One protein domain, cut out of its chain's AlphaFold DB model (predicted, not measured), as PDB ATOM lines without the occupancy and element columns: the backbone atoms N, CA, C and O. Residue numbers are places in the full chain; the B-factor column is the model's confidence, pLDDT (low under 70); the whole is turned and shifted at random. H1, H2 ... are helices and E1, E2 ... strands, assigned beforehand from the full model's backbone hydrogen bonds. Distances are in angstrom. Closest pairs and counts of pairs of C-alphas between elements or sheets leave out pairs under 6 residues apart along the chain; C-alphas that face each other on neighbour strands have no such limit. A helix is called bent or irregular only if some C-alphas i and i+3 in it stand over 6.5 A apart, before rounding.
ATOM      1  N   MET A 191      90.433  30.690  17.589       88.56
ATOM      2  CA  MET A 191      91.742  30.803  18.253       88.56
ATOM      3  C   MET A 191      91.722  30.472  19.757       88.56
ATOM      4  O   MET A 191      92.757  30.572  20.426       88.56
ATOM      5  N   LEU A 192      90.565  30.093  20.313       88.88
ATOM      6  CA  LEU A 192      90.410  29.667  21.705       88.88
ATOM      7  C   LEU A 192      90.482  28.132  21.801       88.88
ATOM      8  O   LEU A 192      89.476  27.459  21.571       88.88
ATOM      9  N   PRO A 193      91.629  27.543  22.180       82.56
ATOM     10  CA  PRO A 193      91.876  26.103  22.022       82.56
ATOM     11  C   PRO A 193      90.950  25.215  22.871       82.56
ATOM     12  O   PRO A 193      90.647  24.074  22.496       82.56
ATOM     13  N   ARG A 194      90.490  25.749  24.009       87.25
ATOM     14  CA  ARG A 194      89.679  25.053  25.017       87.25
ATOM     15  C   ARG A 194      88.206  25.446  25.001       87.25
ATOM     16  O   ARG A 194      87.476  24.989  25.872       87.25
ATOM     17  N   LEU A 195      87.759  26.252  24.036       91.69
ATOM     18  CA  LEU A 195      86.363  26.672  23.966       91.69
ATOM     19  C   LEU A 195      85.460  25.474  23.644       91.69
ATOM     20  O   LEU A 195      85.629  24.791  22.636       91.69
ATOM     21  N   GLU A 196      84.472  25.225  24.501       93.69
ATOM     22  CA  GLU A 196      83.558  24.085  24.383       93.69
ATOM     23  C   GLU A 196      82.139  24.539  24.035       93.69
ATOM     24  O   GLU A 196      81.429  23.861  23.287       93.69
ATOM     25  N   ARG A 197      81.709  25.674  24.603       95.81
ATOM     26  CA  ARG A 197      80.327  26.157  24.537       95.81
ATOM     27  C   ARG A 197      80.260  27.661  24.296       95.81
ATOM     28  O   ARG A 197      80.901  28.442  24.997       95.81
ATOM     29  N   VAL A 198      79.421  28.056  23.342       96.62
ATOM     30  CA  VAL A 198      79.020  29.447  23.103       96.62
ATOM     31  C   VAL A 198      77.508  29.533  23.262       96.62
ATOM     32  O   VAL A 198      76.760  28.974  22.461       96.62
ATOM     33  N   HIS A 199      77.060  30.232  24.294       96.19
ATOM     34  CA  HIS A 199      75.668  30.594  24.501       96.19
ATOM     35  C   HIS A 199      75.420  31.902  23.751       96.19
ATOM     36  O   HIS A 199      75.961  32.948  24.107       96.19
ATOM     37  N   LEU A 200      74.649  31.829  22.672       94.50
ATOM     38  CA  LEU A 200      74.281  32.968  21.850       94.50
ATOM     39  C   LEU A 200      72.926  33.499  22.325       94.50
ATOM     40  O   LEU A 200      71.886  32.885  22.073       94.50
ATOM     41  N   LEU A 201      72.959  34.639  23.015       91.19
ATOM     42  CA  LEU A 201      71.780  35.328  23.520       91.19
ATOM     43  C   LEU A 201      71.212  36.232  22.426       91.19
ATOM     44  O   LEU A 201      71.843  37.214  22.020       91.19
ATOM     45  N   ILE A 202      70.014  35.889  21.955       87.12
ATOM     46  CA  ILE A 202      69.309  36.621  20.899       87.12
ATOM     47  C   ILE A 202      68.348  37.646  21.526       87.12
ATOM     48  O   ILE A 202      67.713  37.331  22.540       87.12
ATOM     49  N   PRO A 203      68.191  38.854  20.943       80.75
ATOM     50  CA  PRO A 203      67.228  39.838  21.419       80.75
ATOM     51  C   PRO A 203      65.802  39.268  21.429       80.75
ATOM     52  O   PRO A 203      65.471  38.430  20.586       80.75
ATOM     53  N   PRO A 204      64.925  39.734  22.333       77.12
ATOM     54  CA  PRO A 204      63.526  39.324  22.319       77.12
ATOM     55  C   PRO A 204      62.875  39.695  20.983       77.12
ATOM     56  O   PRO A 204      63.223  40.717  20.390       77.12
ATOM     57  N   ALA A 205      61.883  38.912  20.544       72.94
ATOM     58  CA  ALA A 205      61.215  39.078  19.245       72.94
ATOM     59  C   ALA A 205      60.714  40.514  18.978       72.94
ATOM     60  O   ALA A 205      60.709  40.961  17.838       72.94
ATOM     61  N   SER A 206      60.352  41.261  20.027       70.06
ATOM     62  CA  SER A 206      59.922  42.666  19.948       70.06
ATOM     63  C   SER A 206      61.023  43.660  19.559       70.06
ATOM     64  O   SER A 206      60.713  44.764  19.120       70.06
ATOM     65  N   LYS A 207      62.297  43.292  19.729       72.50
ATOM     66  CA  LYS A 207      63.479  44.085  19.354       72.50
ATOM     67  C   LYS A 207      64.186  43.527  18.112       72.50
ATOM     68  O   LYS A 207      65.236  44.040  17.736       72.50
ATOM     69  N   MET A 208      63.644  42.479  17.488       73.88
ATOM     70  CA  MET A 208      64.218  41.886  16.282       73.88
ATOM     71  C   MET A 208      63.670  42.569  15.032       73.88
ATOM     72  O   MET A 208      62.460  42.670  14.851       73.88
ATOM     73  N   TYR A 209      64.572  43.013  14.157       76.81
ATOM     74  CA  TYR A 209      64.211  43.612  12.869       76.81
ATOM     75  C   TYR A 209      64.030  42.569  11.757       76.81
ATOM     76  O   TYR A 209      63.241  42.779  10.840       76.81
ATOM     77  N   ASP A 210      64.736  41.440  11.854       85.00
ATOM     78  CA  ASP A 210      64.679  40.351  10.880       85.00
ATOM     79  C   ASP A 210      63.676  39.256  11.277       85.00
ATOM     80  O   ASP A 210      63.373  39.037  12.450       85.00
ATOM     81  N   GLY A 211      63.187  38.508  10.282       84.12
ATOM     82  CA  GLY A 211      62.258  37.398  10.501       84.12
ATOM     83  C   GLY A 211      62.915  36.172  11.170       84.12
ATOM     84  O   GLY A 211      64.062  35.849  10.856       84.12
ATOM     85  N   PRO A 212      62.197  35.398  12.016       84.62
ATOM     86  CA  PRO A 212      62.767  34.262  12.759       84.62
ATOM     87  C   PRO A 212      63.464  33.199  11.894       84.62
ATOM     88  O   PRO A 212      64.464  32.612  12.307       84.62
ATOM     89  N   GLN A 213      62.959  32.954  10.679       86.69
ATOM     90  CA  GLN A 213      63.569  32.013   9.732       86.69
ATOM     91  C   GLN A 213      64.937  32.498   9.239       86.69
ATOM     92  O   GLN A 213      65.877  31.707   9.172       86.69
ATOM     93  N   TRP A 214      65.060  33.796   8.951       88.38
ATOM     94  CA  TRP A 214      66.321  34.414   8.543       88.38
ATOM     95  C   TRP A 214      67.355  34.344   9.664       88.38
ATOM     96  O   TRP A 214      68.482  33.909   9.442       88.38
ATOM     97  N   ILE A 215      66.951  34.681  10.889       87.19
ATOM     98  CA  ILE A 215      67.807  34.582  12.076       87.19
ATOM     99  C   ILE A 215      68.315  33.156  12.266       87.19
ATOM    100  O   ILE A 215      69.520  32.944  12.385       87.19
ATOM    101  N   LYS A 216      67.411  32.168  12.236       89.25
ATOM    102  CA  LYS A 216      67.782  30.757  12.361       89.25
ATOM    103  C   LYS A 216      68.794  30.357  11.287       89.25
ATOM    104  O   LYS A 216      69.795  29.725  11.604       89.25
ATOM    105  N   GLN A 217      68.574  30.776  10.039       93.25
ATOM    106  CA  GLN A 217      69.517  30.533   8.951       93.25
ATOM    107  C   GLN A 217      70.894  31.154   9.238       93.25
ATOM    108  O   GLN A 217      71.910  30.483   9.065       93.25
ATOM    109  N   LYS A 218      70.957  32.408   9.703       93.44
ATOM    110  CA  LYS A 218      72.230  33.089  10.001       93.44
ATOM    111  C   LYS A 218      72.982  32.496  11.182       93.44
ATOM    112  O   LYS A 218      74.208  32.402  11.123       93.44
ATOM    113  N   VAL A 219      72.273  32.020  12.200       92.44
ATOM    114  CA  VAL A 219      72.888  31.290  13.314       92.44
ATOM    115  C   VAL A 219      73.459  29.944  12.854       92.44
ATOM    116  O   VAL A 219      74.572  29.598  13.242       92.44
ATOM    117  N   GLU A 220      72.758  29.198  11.996       94.75
ATOM    118  CA  GLU A 220      73.296  27.944  11.448       94.75
ATOM    119  C   GLU A 220      74.516  28.194  10.544       94.75
ATOM    120  O   GLU A 220      75.539  27.517  10.673       94.75
ATOM    121  N   GLU A 221      74.472  29.223   9.687       96.25
ATOM    122  CA  GLU A 221      75.633  29.658   8.893       96.25
ATOM    123  C   GLU A 221      76.832  30.023   9.790       96.25
ATOM    124  O   GLU A 221      77.978  29.712   9.459       96.25
ATOM    125  N   PHE A 222      76.581  30.684  10.925       96.56
ATOM    126  CA  PHE A 222      77.590  30.986  11.941       96.56
ATOM    127  C   PHE A 222      78.178  29.720  12.563       96.56
ATOM    128  O   PHE A 222      79.398  29.560  12.557       96.56
ATOM    129  N   ARG A 223      77.334  28.799  13.039       96.19
ATOM    130  CA  ARG A 223      77.765  27.549  13.678       96.19
ATOM    131  C   ARG A 223      78.649  26.712  12.754       96.19
ATOM    132  O   ARG A 223      79.679  26.196  13.196       96.19
ATOM    133  N   LEU A 224      78.257  26.581  11.487       96.50
ATOM    134  CA  LEU A 224      79.021  25.836  10.485       96.50
ATOM    135  C   LEU A 224      80.384  26.485  10.228       96.50
ATOM    136  O   LEU A 224      81.402  25.792  10.221       96.50
ATOM    137  N   ARG A 225      80.418  27.813  10.057       96.94
ATOM    138  CA  ARG A 225      81.659  28.558   9.805       96.94
ATOM    139  C   ARG A 225      82.611  28.512  11.001       96.94
ATOM    140  O   ARG A 225      83.788  28.224  10.810       96.94
ATOM    141  N   LEU A 226      82.091  28.705  12.215       96.12
ATOM    142  CA  LEU A 226      82.855  28.626  13.462       96.12
ATOM    143  C   LEU A 226      83.551  27.268  13.595       96.12
ATOM    144  O   LEU A 226      84.758  27.206  13.803       96.12
ATOM    145  N   ASN A 227      82.807  26.174  13.419       95.38
ATOM    146  CA  ASN A 227      83.351  24.829  13.591       95.38
ATOM    147  C   ASN A 227      84.267  24.379  12.453       95.38
ATOM    148  O   ASN A 227      85.176  23.586  12.690       95.38
ATOM    149  N   LYS A 228      84.061  24.883  11.231       95.06
ATOM    150  CA  LYS A 228      85.023  24.703  10.141       95.06
ATOM    151  C   LYS A 228      86.368  25.334  10.516       95.06
ATOM    152  O   LYS A 228      87.376  24.638  10.547       95.06
ATOM    153  N   ASN A 229      86.354  26.618  10.868       94.44
ATOM    154  CA  ASN A 229      87.572  27.367  11.170       94.44
ATOM    155  C   ASN A 229      88.264  26.856  12.448       94.44
ATOM    156  O   ASN A 229      89.487  26.799  12.498       94.44
ATOM    157  N   PHE A 230      87.503  26.409  13.454       91.38
ATOM    158  CA  PHE A 230      88.049  25.796  14.672       91.38
ATOM    159  C   PHE A 230      88.824  24.500  14.392       91.38
ATOM    160  O   PHE A 230      89.900  24.281  14.948       91.38
ATOM    161  N   LYS A 231      88.310  23.645  13.497       90.19
ATOM    162  CA  LYS A 231      89.016  22.424  13.077       90.19
ATOM    163  C   LYS A 231      90.296  22.753  12.311       90.19
ATOM    164  O   LYS A 231      91.334  22.170  12.605       90.19
ATOM    165  N   GLU A 232      90.238  23.719  11.395       88.94
ATOM    166  CA  GLU A 232      91.408  24.177  10.632       88.94
ATOM    167  C   GLU A 232      92.503  24.756  11.547       88.94
ATOM    168  O   GLU A 232      93.680  24.424  11.386       88.94
ATOM    169  N   ALA A 233      92.125  25.564  12.545       84.75
ATOM    170  CA  ALA A 233      93.043  26.089  13.557       84.75
ATOM    171  C   ALA A 233      93.734  24.958  14.338       84.75
ATOM    172  O   ALA A 233      94.959  24.928  14.445       84.75
ATOM    173  N   ARG A 234      92.970  23.961  14.792       79.19
ATOM    174  CA  ARG A 234      93.518  22.811  15.524       79.19
ATOM    175  C   ARG A 234      94.454  21.940  14.709       79.19
ATOM    176  O   ARG A 234      95.476  21.496  15.221       79.19
ATOM    177  N   GLU A 235      94.110  21.659  13.457       80.56
ATOM    178  CA  GLU A 235      94.986  20.889  12.571       80.56
ATOM    179  C   GLU A 235      96.338  21.582  12.376       80.56
ATOM    180  O   GLU A 235      97.359  20.912  12.210       80.56
ATOM    181  N   LYS A 236      96.358  22.918  12.407       76.12
ATOM    182  CA  LYS A 236      97.584  23.713  12.355       76.12
ATOM    183  C   LYS A 236      98.391  23.597  13.653       76.12
ATOM    184  O   LYS A 236      99.597  23.377  13.570       76.12
ATOM    185  N   ASP A 237      97.743  23.657  14.815       71.44
ATOM    186  CA  ASP A 237      98.408  23.543  16.124       71.44
ATOM    187  C   ASP A 237      98.965  22.131  16.385       71.44
ATOM    188  O   ASP A 237     100.094  21.978  16.855       71.44
ATOM    189  N   LEU A 238      98.234  21.084  15.981       66.56
ATOM    190  CA  LEU A 238      98.693  19.686  16.019       66.56
ATOM    191  C   LEU A 238      99.955  19.467  15.170       66.56
ATOM    192  O   LEU A 238     100.851  18.724  15.566       66.56
ATOM    193  N   LYS A 239     100.058  20.137  14.014       62.50
ATOM    194  CA  LYS A 239     101.260  20.105  13.159       62.50
ATOM    195  C   LYS A 239     102.452  20.844  13.776       62.50
ATOM    196  O   LYS A 239     103.583  20.578  13.380       62.50
ATOM    197  N   LEU A 240     102.210  21.751  14.723       60.62
ATOM    198  CA  LEU A 240     103.227  22.536  15.431       60.62
ATOM    199  C   LEU A 240     103.703  21.878  16.740       60.62
ATOM    200  O   LEU A 240     104.575  22.433  17.402       60.62
ATOM    201  N   GLY A 241     103.183  20.698  17.103       52.31
ATOM    202  CA  GLY A 241     103.670  19.917  18.248       52.31
ATOM    203  C   GLY A 241     103.306  20.484  19.626       52.31
ATOM    204  O   GLY A 241     104.015  20.211  20.590       52.31
ATOM    205  N   GLN A 242     102.233  21.274  19.742       57.78
ATOM    206  CA  GLN A 242     101.760  21.781  21.037       57.78
ATOM    207  C   GLN A 242     100.990  20.687  21.812       57.78
ATOM    208  O   GLN A 242      99.992  20.157  21.327       57.78
ATOM    209  N   GLU A 243     101.456  20.343  23.022       47.94
ATOM    210  CA  GLU A 243     100.955  19.224  23.853       47.94
ATOM    211  C   GLU A 243      99.564  19.450  24.490       47.94
ATOM    212  O   GLU A 243      98.964  18.513  25.015       47.94
ATOM    213  N   ASP A 244      98.985  20.653  24.387       49.94
ATOM    214  CA  ASP A 244      97.665  21.006  24.947       49.94
ATOM    215  C   ASP A 244      96.469  20.246  24.313       49.94
ATOM    216  O   ASP A 244      95.315  20.409  24.720       49.94
ATOM    217  N   ALA A 245      96.724  19.393  23.317       47.84
ATOM    218  CA  ALA A 245      95.721  18.743  22.474       47.84
ATOM    219  C   ALA A 245      95.018  17.512  23.090       47.84
ATOM    220  O   ALA A 245      94.066  17.000  22.499       47.84
ATOM    221  N   VAL A 246      95.442  17.009  24.255       45.00
ATOM    222  CA  VAL A 246      95.043  15.662  24.734       45.00
ATOM    223  C   VAL A 246      93.663  15.616  25.432       45.00
ATOM    224  O   VAL A 246      93.099  14.537  25.596       45.00
ATOM    225  N   GLN A 247      93.049  16.756  25.783       50.22
ATOM    226  CA  GLN A 247      91.760  16.806  26.515       50.22
ATOM    227  C   GLN A 247      90.642  17.636  25.849       50.22
ATOM    228  O   GLN A 247      89.620  17.914  26.475       50.22
ATOM    229  N   ALA A 248      90.802  18.051  24.593       56.94
ATOM    230  CA  ALA A 248      90.031  19.166  24.042       56.94
ATOM    231  C   ALA A 248      88.907  18.735  23.054       56.94
ATOM    232  O   ALA A 248      89.110  17.891  22.182       56.94
ATOM    233  N   THR A 249      87.720  19.354  23.139       63.97
ATOM    234  CA  THR A 249      86.486  19.024  22.374       63.97
ATOM    235  C   THR A 249      86.639  19.101  20.847       63.97
ATOM    236  O   THR A 249      87.310  19.988  20.341       63.97
ATOM    237  N   SER A 250      85.992  18.221  20.070       74.06
ATOM    238  CA  SER A 250      86.098  18.207  18.591       74.06
ATOM    239  C   SER A 250      85.219  19.238  17.860       74.06
ATOM    240  O   SER A 250      85.363  19.431  16.651       74.06
ATOM    241  N   GLU A 251      84.266  19.846  18.565       87.81
ATOM    242  CA  GLU A 251      83.302  20.827  18.052       87.81
ATOM    243  C   GLU A 251      82.928  21.796  19.186       87.81
ATOM    244  O   GLU A 251      82.757  21.370  20.333       87.81
ATOM    245  N   ILE A 252      82.763  23.079  18.860       91.12
ATOM    246  CA  ILE A 252      82.180  24.095  19.737       91.12
ATOM    247  C   ILE A 252      80.654  23.992  19.642       91.12
ATOM    248  O   ILE A 252      80.063  24.176  18.569       91.12
ATOM    249  N   LYS A 253      79.998  23.733  20.775       93.94
ATOM    250  CA  LYS A 253      78.534  23.700  20.870       93.94
ATOM    251  C   LYS A 253      77.990  25.125  20.938       93.94
ATOM    252  O   LYS A 253      78.265  25.847  21.892       93.94
ATOM    253  N   VAL A 254      77.182  25.508  19.952       92.94
ATOM    254  CA  VAL A 254      76.448  26.781  19.957       92.94
ATOM    255  C   VAL A 254      75.043  26.534  20.504       92.94
ATOM    256  O   VAL A 254      74.285  25.757  19.924       92.94
ATOM    257  N   LEU A 255      74.715  27.167  21.629       91.12
ATOM    258  CA  LEU A 255      73.419  27.076  22.301       91.12
ATOM    259  C   LEU A 255      72.667  28.390  22.118       91.12
ATOM    260  O   LEU A 255      73.234  29.460  22.306       91.12
ATOM    261  N   LEU A 256      71.400  28.304  21.730       86.88
ATOM    262  CA  LEU A 256      70.538  29.463  21.527       86.88
ATOM    263  C   LEU A 256      69.739  29.737  22.793       86.88
ATOM    264  O   LEU A 256      68.990  28.872  23.241       86.88
ATOM    265  N   GLU A 257      69.868  30.947  23.322       84.50
ATOM    266  CA  GLU A 257      69.094  31.414  24.469       84.50
ATOM    267  C   GLU A 257      68.322  32.670  24.060       84.50
ATOM    268  O   GLU A 257      68.886  33.623  23.517       84.50
ATOM    269  N   ALA A 258      67.008  32.669  24.278       70.69
ATOM    270  CA  ALA A 258      66.226  33.888  24.146       70.69
ATOM    271  C   ALA A 258      66.485  34.759  25.380       70.69
ATOM    272  O   ALA A 258      66.448  34.260  26.505       70.69
ATOM    273  N   ILE A 259      66.733  36.056  25.184       66.00
ATOM    274  CA  ILE A 259      66.701  37.007  26.296       66.00
ATOM    275  C   ILE A 259      65.233  37.159  26.707       66.00
ATOM    276  O   ILE A 259      64.508  37.992  26.159       66.00
ATOM    277  N   ASP A 260      64.789  36.352  27.668       45.34
ATOM    278  CA  ASP A 260      63.564  36.651  28.392       45.34
ATOM    279  C   ASP A 260      63.809  37.942  29.174       45.34
ATOM    280  O   ASP A 260      64.636  38.008  30.086       45.34
TER     281      ASP A 260
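This is residues 191 to 260 of the 670 residues of the protein "Peptidase_S8 domain-containing protein" of Trichoderma harzianum (UniProt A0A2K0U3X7). A ribbon of two parallel strands, E1 and E2, lies over one long helix, H1, which makes the length of a loose rod; short H2 is at one end. The 70 printed residues, mixed in class, run E1, H1, H2, E2, with a radius of gyration of the C-alphas of 15.4 A and spans of 49 by 20 by 14 A.

E1, residues 197 to 202, begins at C-alpha (80.327, 26.157, 24.537). E2 is residues 253 to 258, ending at C-alpha (66.226, 33.888, 24.146). H1, residues 212 to 239, is 41.0 A long. H2, residues 243 to 247, is irregular: C-alphas 244 and 247 are 7.4 A apart.

E1 and E2 are parallel at 26 degrees, with N 200 and O 255 within hydrogen-bond range at 2.8 A. E1, H1, H2 and E2 form a strand-helix-strand unit, parallel neighbour strands with helices between, its crossover right-handed. The closest C-alphas of H1 and E2, Arg 223 and Val 254, are 6.5 A apart. H1 and H2 are close but not clearly touching, at Leu 238 and Ala 245, C-alphas 7.2 A apart. E1 and H2 are apart. Every O i to N i+4 pair of H1 is within hydrogen-bond range; H2 has 0 of 1, and 0 of 2 O i to N i+3 pairs.

The printed part has no cut and no long link. Residues 206 to 214, of which 212 to 214 belong to H1, stand free. Residues 238 to 249 and 259 to 260 have pLDDT under 70.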